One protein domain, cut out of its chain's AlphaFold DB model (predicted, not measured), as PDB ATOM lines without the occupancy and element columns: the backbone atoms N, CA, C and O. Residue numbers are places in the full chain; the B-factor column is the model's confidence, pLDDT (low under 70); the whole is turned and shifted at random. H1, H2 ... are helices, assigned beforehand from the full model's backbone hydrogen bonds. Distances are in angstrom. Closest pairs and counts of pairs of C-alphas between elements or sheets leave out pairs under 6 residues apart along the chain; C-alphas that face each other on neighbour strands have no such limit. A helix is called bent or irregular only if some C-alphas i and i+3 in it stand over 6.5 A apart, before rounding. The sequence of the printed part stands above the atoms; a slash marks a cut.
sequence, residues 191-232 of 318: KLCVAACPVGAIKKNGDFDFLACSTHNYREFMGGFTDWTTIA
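What this domain is: This is residues 191 to 232 of the 318 residues of the protein "(4Fe-4S)-binding protein" of Mycobacterium avium subsp. hominissuis 10-5606 (UniProt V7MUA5). What shape does the printed part make? H2 and then H3 run one after the other along a loose rod, and at its other end the short H1 lies near the wide loop of residues 197 to 209. What is it built of? The 42 printed residues include three named helices, in the order H1, H2, H3, and no named strand; the class is all helix. How large is it? It is loose, with a radius of gyration of the C-alphas of 13.0 A and spans of 40 by 16 by 12 A.

How they stand to each other: Does the first helix touch another? H1, residues 192 to 196, is apart from H2, residues 210 to 222, and from H3, residues 224 to 232. How do H2 and H3 stand? They meet only through their link. Are the O i to N i+4 pairs within hydrogen-bond range? Every pair is in H1 and H3, and 7 of 9 are in H2.

Where its parts are: Where does H1 begin? C-alpha 192 is at (17.786, 301.083, -17.042), and H1 is 6.1 A long. How long is H2? It is 16.8 A long and irregular, but only just: C-alphas 217 and 220 are 7.0 A apart. Where does H3 end? After 11.7 A, at C-alpha 232, (-4.607, 288.289, 9.526).

The domain as a whole: Which C-alphas are farthest apart? Those of Asn 205 and Ala 232, at 40.3 A. Which link is long? H1 to H2, with 13 residues; H2 to H3 is tight, and the printed part has no cut. Where is confidence low? Residues 219 to 232 have pLDDT under 70.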
ATOM      1  N   LYS A 191      21.953 302.069 -17.455       94.19
ATOM      2  CA  LYS A 191      21.407 302.057 -16.083       94.19
ATOM      3  C   LYS A 191      19.884 301.855 -15.995       94.19
ATOM      4  O   LYS A 191      19.327 302.003 -14.911       94.19
ATOM      5  N   LEU A 192      19.219 301.420 -17.071       93.88
ATOM      6  CA  LEU A 192      17.786 301.083 -17.042       93.88
ATOM      7  C   LEU A 192      17.474 299.989 -16.014       93.88
ATOM      8  O   LEU A 192      16.507 300.096 -15.273       93.88
ATOM      9  N   CYS A 193      18.345 298.986 -15.887       94.12
ATOM     10  CA  CYS A 193      18.207 297.947 -14.865       94.12
ATOM     11  C   CYS A 193      18.312 298.472 -13.424       94.12
ATOM     12  O   CYS A 193      17.666 297.928 -12.534       94.12
ATOM     13  N   VAL A 194      19.097 299.528 -13.189       95.44
ATOM     14  CA  VAL A 194      19.195 300.176 -11.873       95.44
ATOM     15  C   VAL A 194      17.884 300.884 -11.546       95.44
ATOM     16  O   VAL A 194      17.399 300.777 -10.427       95.44
ATOM     17  N   ALA A 195      17.304 301.583 -12.526       95.50
ATOM     18  CA  ALA A 195      16.026 302.271 -12.363       95.50
ATOM     19  C   ALA A 195      14.847 301.298 -12.193       95.50
ATOM     20  O   ALA A 195      13.932 301.586 -11.432       95.50
ATOM     21  N   ALA A 196      14.884 300.148 -12.871       92.50
ATOM     22  CA  ALA A 196      13.817 299.150 -12.837       92.50
ATOM     23  C   ALA A 196      13.862 298.220 -11.609       92.50
ATOM     24  O   ALA A 196      12.915 297.473 -11.380       92.50
ATOM     25  N   CYS A 197      14.952 298.202 -10.832       92.88
ATOM     26  CA  CYS A 197      15.097 297.267  -9.716       92.88
ATOM     27  C   CYS A 197      14.178 297.657  -8.538       92.88
ATOM     28  O   CYS A 197      14.448 298.668  -7.886       92.88
ATOM     29  N   PRO A 198      13.161 296.845  -8.186       90.88
ATOM     30  CA  PRO A 198      12.130 297.238  -7.218       90.88
ATOM     31  C   PRO A 198      12.667 297.398  -5.793       90.88
ATOM     32  O   PRO A 198      12.176 298.215  -5.023       90.88
ATOM     33  N   VAL A 199      13.710 296.641  -5.450       93.75
ATOM     34  CA  VAL A 199      14.367 296.677  -4.134       93.75
ATOM     35  C   VAL A 199      15.688 297.446  -4.146       93.75
ATOM     36  O   VAL A 199      16.420 297.451  -3.161       93.75
ATOM     37  N   GLY A 200      16.037 298.069  -5.278       93.44
ATOM     38  CA  GLY A 200      17.293 298.802  -5.421       93.44
ATOM     39  C   GLY A 200      18.538 297.946  -5.165       93.44
ATOM     40  O   GLY A 200      19.551 298.475  -4.704       93.44
ATOM     41  N   ALA A 201      18.474 296.636  -5.430       95.31
ATOM     42  CA  ALA A 201      19.598 295.718  -5.256       95.31
ATOM     43  C   ALA A 201      20.739 295.998  -6.242       95.31
ATOM     44  O   ALA A 201      21.900 295.777  -5.919       95.31
ATOM     45  N   ILE A 202      20.421 296.511  -7.431       95.38
ATOM     46  CA  ILE A 202      21.399 296.874  -8.458       95.38
ATOM     47  C   ILE A 202      21.782 298.343  -8.259       95.38
ATOM     48  O   ILE A 202      20.941 299.228  -8.424       95.38
ATOM     49  N   LYS A 203      23.039 298.629  -7.908       92.56
ATOM     50  CA  LYS A 203      23.508 299.994  -7.628       92.56
ATOM     51  C   LYS A 203      24.172 300.635  -8.855       92.56
ATOM     52  O   LYS A 203      24.721 299.964  -9.726       92.56
ATOM     53  N   LYS A 204      24.164 301.975  -8.919       89.69
ATOM     54  CA  LYS A 204      24.752 302.756 -10.037       89.69
ATOM     55  C   LYS A 204      26.269 302.589 -10.182       89.69
ATOM     56  O   LYS A 204      26.786 302.846 -11.266       89.69
ATOM     57  N   ASN A 205      26.955 302.227  -9.102       87.38
ATOM     58  CA  ASN A 205      28.399 302.004  -9.036       87.38
ATOM     59  C   ASN A 205      28.802 300.551  -9.364       87.38
ATOM     60  O   ASN A 205      29.987 300.249  -9.346       87.38
ATOM     61  N   GLY A 206      27.841 299.670  -9.675       84.38
ATOM     62  CA  GLY A 206      28.093 298.256  -9.964       84.38
ATOM     63  C   GLY A 206      27.941 297.323  -8.760       84.38
ATOM     64  O   GLY A 206      27.944 296.101  -8.943       84.38
ATOM     65  N   ASP A 207      27.740 297.859  -7.552       91.69
ATOM     66  CA  ASP A 207      27.467 297.040  -6.370       91.69
ATOM     67  C   ASP A 207      26.131 296.303  -6.507       91.69
ATOM     68  O   ASP A 207      25.188 296.770  -7.160       91.69
ATOM     69  N   PHE A 208      26.060 295.129  -5.887       93.44
ATOM     70  CA  PHE A 208      24.880 294.282  -5.917       93.44
ATOM     71  C   PHE A 208      24.544 293.769  -4.520       93.44
ATOM     72  O   PHE A 208      25.347 293.079  -3.895       93.44
ATOM     73  N   ASP A 209      23.342 294.091  -4.053       93.81
ATOM     74  CA  ASP A 209      22.801 293.589  -2.794       93.81
ATOM     75  C   ASP A 209      22.119 292.236  -3.028       93.81
ATOM     76  O   ASP A 209      20.960 292.149  -3.454       93.81
ATOM     77  N   PHE A 210      22.875 291.163  -2.789       88.56
ATOM     78  CA  PHE A 210      22.387 289.803  -2.986       88.56
ATOM     79  C   PHE A 210      21.209 289.472  -2.069       88.56
ATOM     80  O   PHE A 210      20.260 288.850  -2.538       88.56
ATOM     81  N   LEU A 211      21.233 289.905  -0.804       87.88
ATOM     82  CA  LEU A 211      20.192 289.576   0.171       87.88
ATOM     83  C   LEU A 211      18.873 290.273  -0.153       87.88
ATOM     84  O   LEU A 211      17.820 289.637  -0.096       87.88
ATOM     85  N   ALA A 212      18.911 291.547  -0.553       90.31
ATOM     86  CA  ALA A 212      17.711 292.249  -0.998       90.31
ATOM     87  C   ALA A 212      17.102 291.581  -2.243       90.31
ATOM     88  O   ALA A 212      15.889 291.373  -2.309       90.31
ATOM     89  N   CYS A 213      17.940 291.203  -3.218       89.88
ATOM     90  CA  CYS A 213      17.493 290.539  -4.442       89.88
ATOM     91  C   CYS A 213      16.932 289.134  -4.180       89.88
ATOM     92  O   CYS A 213      15.841 288.808  -4.649       89.88
ATOM     93  N   SER A 214      17.655 288.303  -3.424       83.94
ATOM     94  CA  SER A 214      17.237 286.934  -3.114       83.94
ATOM     95  C   SER A 214      15.961 286.933  -2.282       83.94
ATOM     96  O   SER A 214      15.022 286.222  -2.628       83.94
ATOM     97  N   THR A 215      15.868 287.802  -1.273       84.56
ATOM     98  CA  THR A 215      14.647 287.959  -0.481       84.56
ATOM     99  C   THR A 215      13.493 288.385  -1.375       84.56
ATOM    100  O   THR A 215      12.457 287.752  -1.325       84.56
ATOM    101  N   HIS A 216      13.643 289.380  -2.253       84.94
ATOM    102  CA  HIS A 216      12.559 289.779  -3.157       84.94
ATOM    103  C   HIS A 216      12.095 288.645  -4.090       84.94
ATOM    104  O   HIS A 216      10.895 288.417  -4.231       84.94
ATOM    105  N   ASN A 217      13.035 287.908  -4.692       78.19
ATOM    106  CA  ASN A 217      12.720 286.818  -5.619       78.19
ATOM    107  C   ASN A 217      12.062 285.617  -4.921       78.19
ATOM    108  O   ASN A 217      11.104 285.054  -5.449       78.19
ATOM    109  N   TYR A 218      12.551 285.240  -3.735       70.06
ATOM    110  CA  TYR A 218      12.081 284.071  -2.985       70.06
ATOM    111  C   TYR A 218      11.014 284.391  -1.929       70.06
ATOM    112  O   TYR A 218      10.399 283.468  -1.396       70.06
ATOM    113  N   ARG A 219      10.726 285.672  -1.653       60.44
ATOM    114  CA  ARG A 219       9.679 286.096  -0.708       60.44
ATOM    115  C   ARG A 219       8.315 285.565  -1.106       60.44
ATOM    116  O   ARG A 219       7.559 285.233  -0.217       60.44
ATOM    117  N   GLU A 220       7.992 285.397  -2.382       48.28
ATOM    118  CA  GLU A 220       6.696 284.795  -2.738       48.28
ATOM    119  C   GLU A 220       6.665 283.265  -2.612       48.28
ATOM    120  O   GLU A 220       5.593 282.697  -2.429       48.28
ATOM    121  N   PHE A 221       7.821 282.592  -2.611       44.84
ATOM    122  CA  PHE A 221       7.900 281.158  -2.306       44.84
ATOM    123  C   PHE A 221       7.879 280.874  -0.797       44.84
ATOM    124  O   PHE A 221       7.407 279.820  -0.384       44.84
ATOM    125  N   MET A 222       8.354 281.811   0.032       38.62
ATOM    126  CA  MET A 222       8.386 281.672   1.498       38.62
ATOM    127  C   MET A 222       7.307 282.483   2.239       38.62
ATOM    128  O   MET A 222       7.059 282.250   3.418       38.62
ATOM    129  N   GLY A 223       6.669 283.445   1.573       43.88
ATOM    130  CA  GLY A 223       5.949 284.547   2.218       43.88
ATOM    131  C   GLY A 223       4.435 284.525   2.084       43.88
ATOM    132  O   GLY A 223       3.792 285.390   2.667       43.88
ATOM    133  N   GLY A 224       3.843 283.516   1.437       49.31
ATOM    134  CA  GLY A 224       2.392 283.311   1.521       49.31
ATOM    135  C   GLY A 224       1.920 283.209   2.977       49.31
ATOM    136  O   GLY A 224       0.886 283.764   3.334       49.31
ATOM    137  N   PHE A 225       2.724 282.589   3.849       55.38
ATOM    138  CA  PHE A 225       2.414 282.504   5.275       55.38
ATOM    139  C   PHE A 225       2.643 283.829   6.012       55.38
ATOM    140  O   PHE A 225       1.780 284.235   6.779       55.38
ATOM    141  N   THR A 226       3.752 284.541   5.778       53.78
ATOM    142  CA  THR A 226       4.021 285.814   6.477       53.78
ATOM    143  C   THR A 226       3.089 286.939   6.037       53.78
ATOM    144  O   THR A 226       2.637 287.721   6.875       53.78
ATOM    145  N   ASP A 227       2.752 287.008   4.750       56.81
ATOM    146  CA  ASP A 227       1.777 287.969   4.242       56.81
ATOM    147  C   ASP A 227       0.368 287.594   4.738       56.81
ATOM    148  O   ASP A 227      -0.342 288.473   5.218       56.81
ATOM    149  N   TRP A 228       0.001 286.301   4.782       61.75
ATOM    150  CA  TRP A 228      -1.228 285.857   5.457       61.75
ATOM    151  C   TRP A 228      -1.245 286.234   6.941       61.75
ATOM    152  O   TRP A 228      -2.249 286.765   7.400       61.75
ATOM    153  N   THR A 229      -0.156 286.038   7.697       61.50
ATOM    154  CA  THR A 229      -0.112 286.441   9.113       61.50
ATOM    155  C   THR A 229      -0.210 287.951   9.280       61.50
ATOM    156  O   THR A 229      -0.868 288.407  10.207       61.50
ATOM    157  N   THR A 230       0.396 288.735   8.386       65.69
ATOM    158  CA  THR A 230       0.351 290.202   8.450       65.69
ATOM    159  C   THR A 230      -1.063 290.692   8.141       65.69
ATOM    160  O   THR A 230      -1.633 291.427   8.941       65.69
ATOM    161  N   ILE A 231      -1.686 290.181   7.073       66.81
ATOM    162  CA  ILE A 231      -3.088 290.450   6.721       66.81
ATOM    163  C   ILE A 231      -4.034 289.985   7.837       66.81
ATOM    164  O   ILE A 231      -4.963 290.703   8.195       66.81
ATOM    165  N   ALA A 232      -3.799 288.811   8.428       66.44
ATOM    166  CA  ALA A 232      -4.607 288.289   9.526       66.44
ATOM    167  C   ALA A 232      -4.493 289.178  10.773       66.44
ATOM    168  O   ALA A 232      -5.512 289.568  11.337       66.44
TER     169      ALA A 232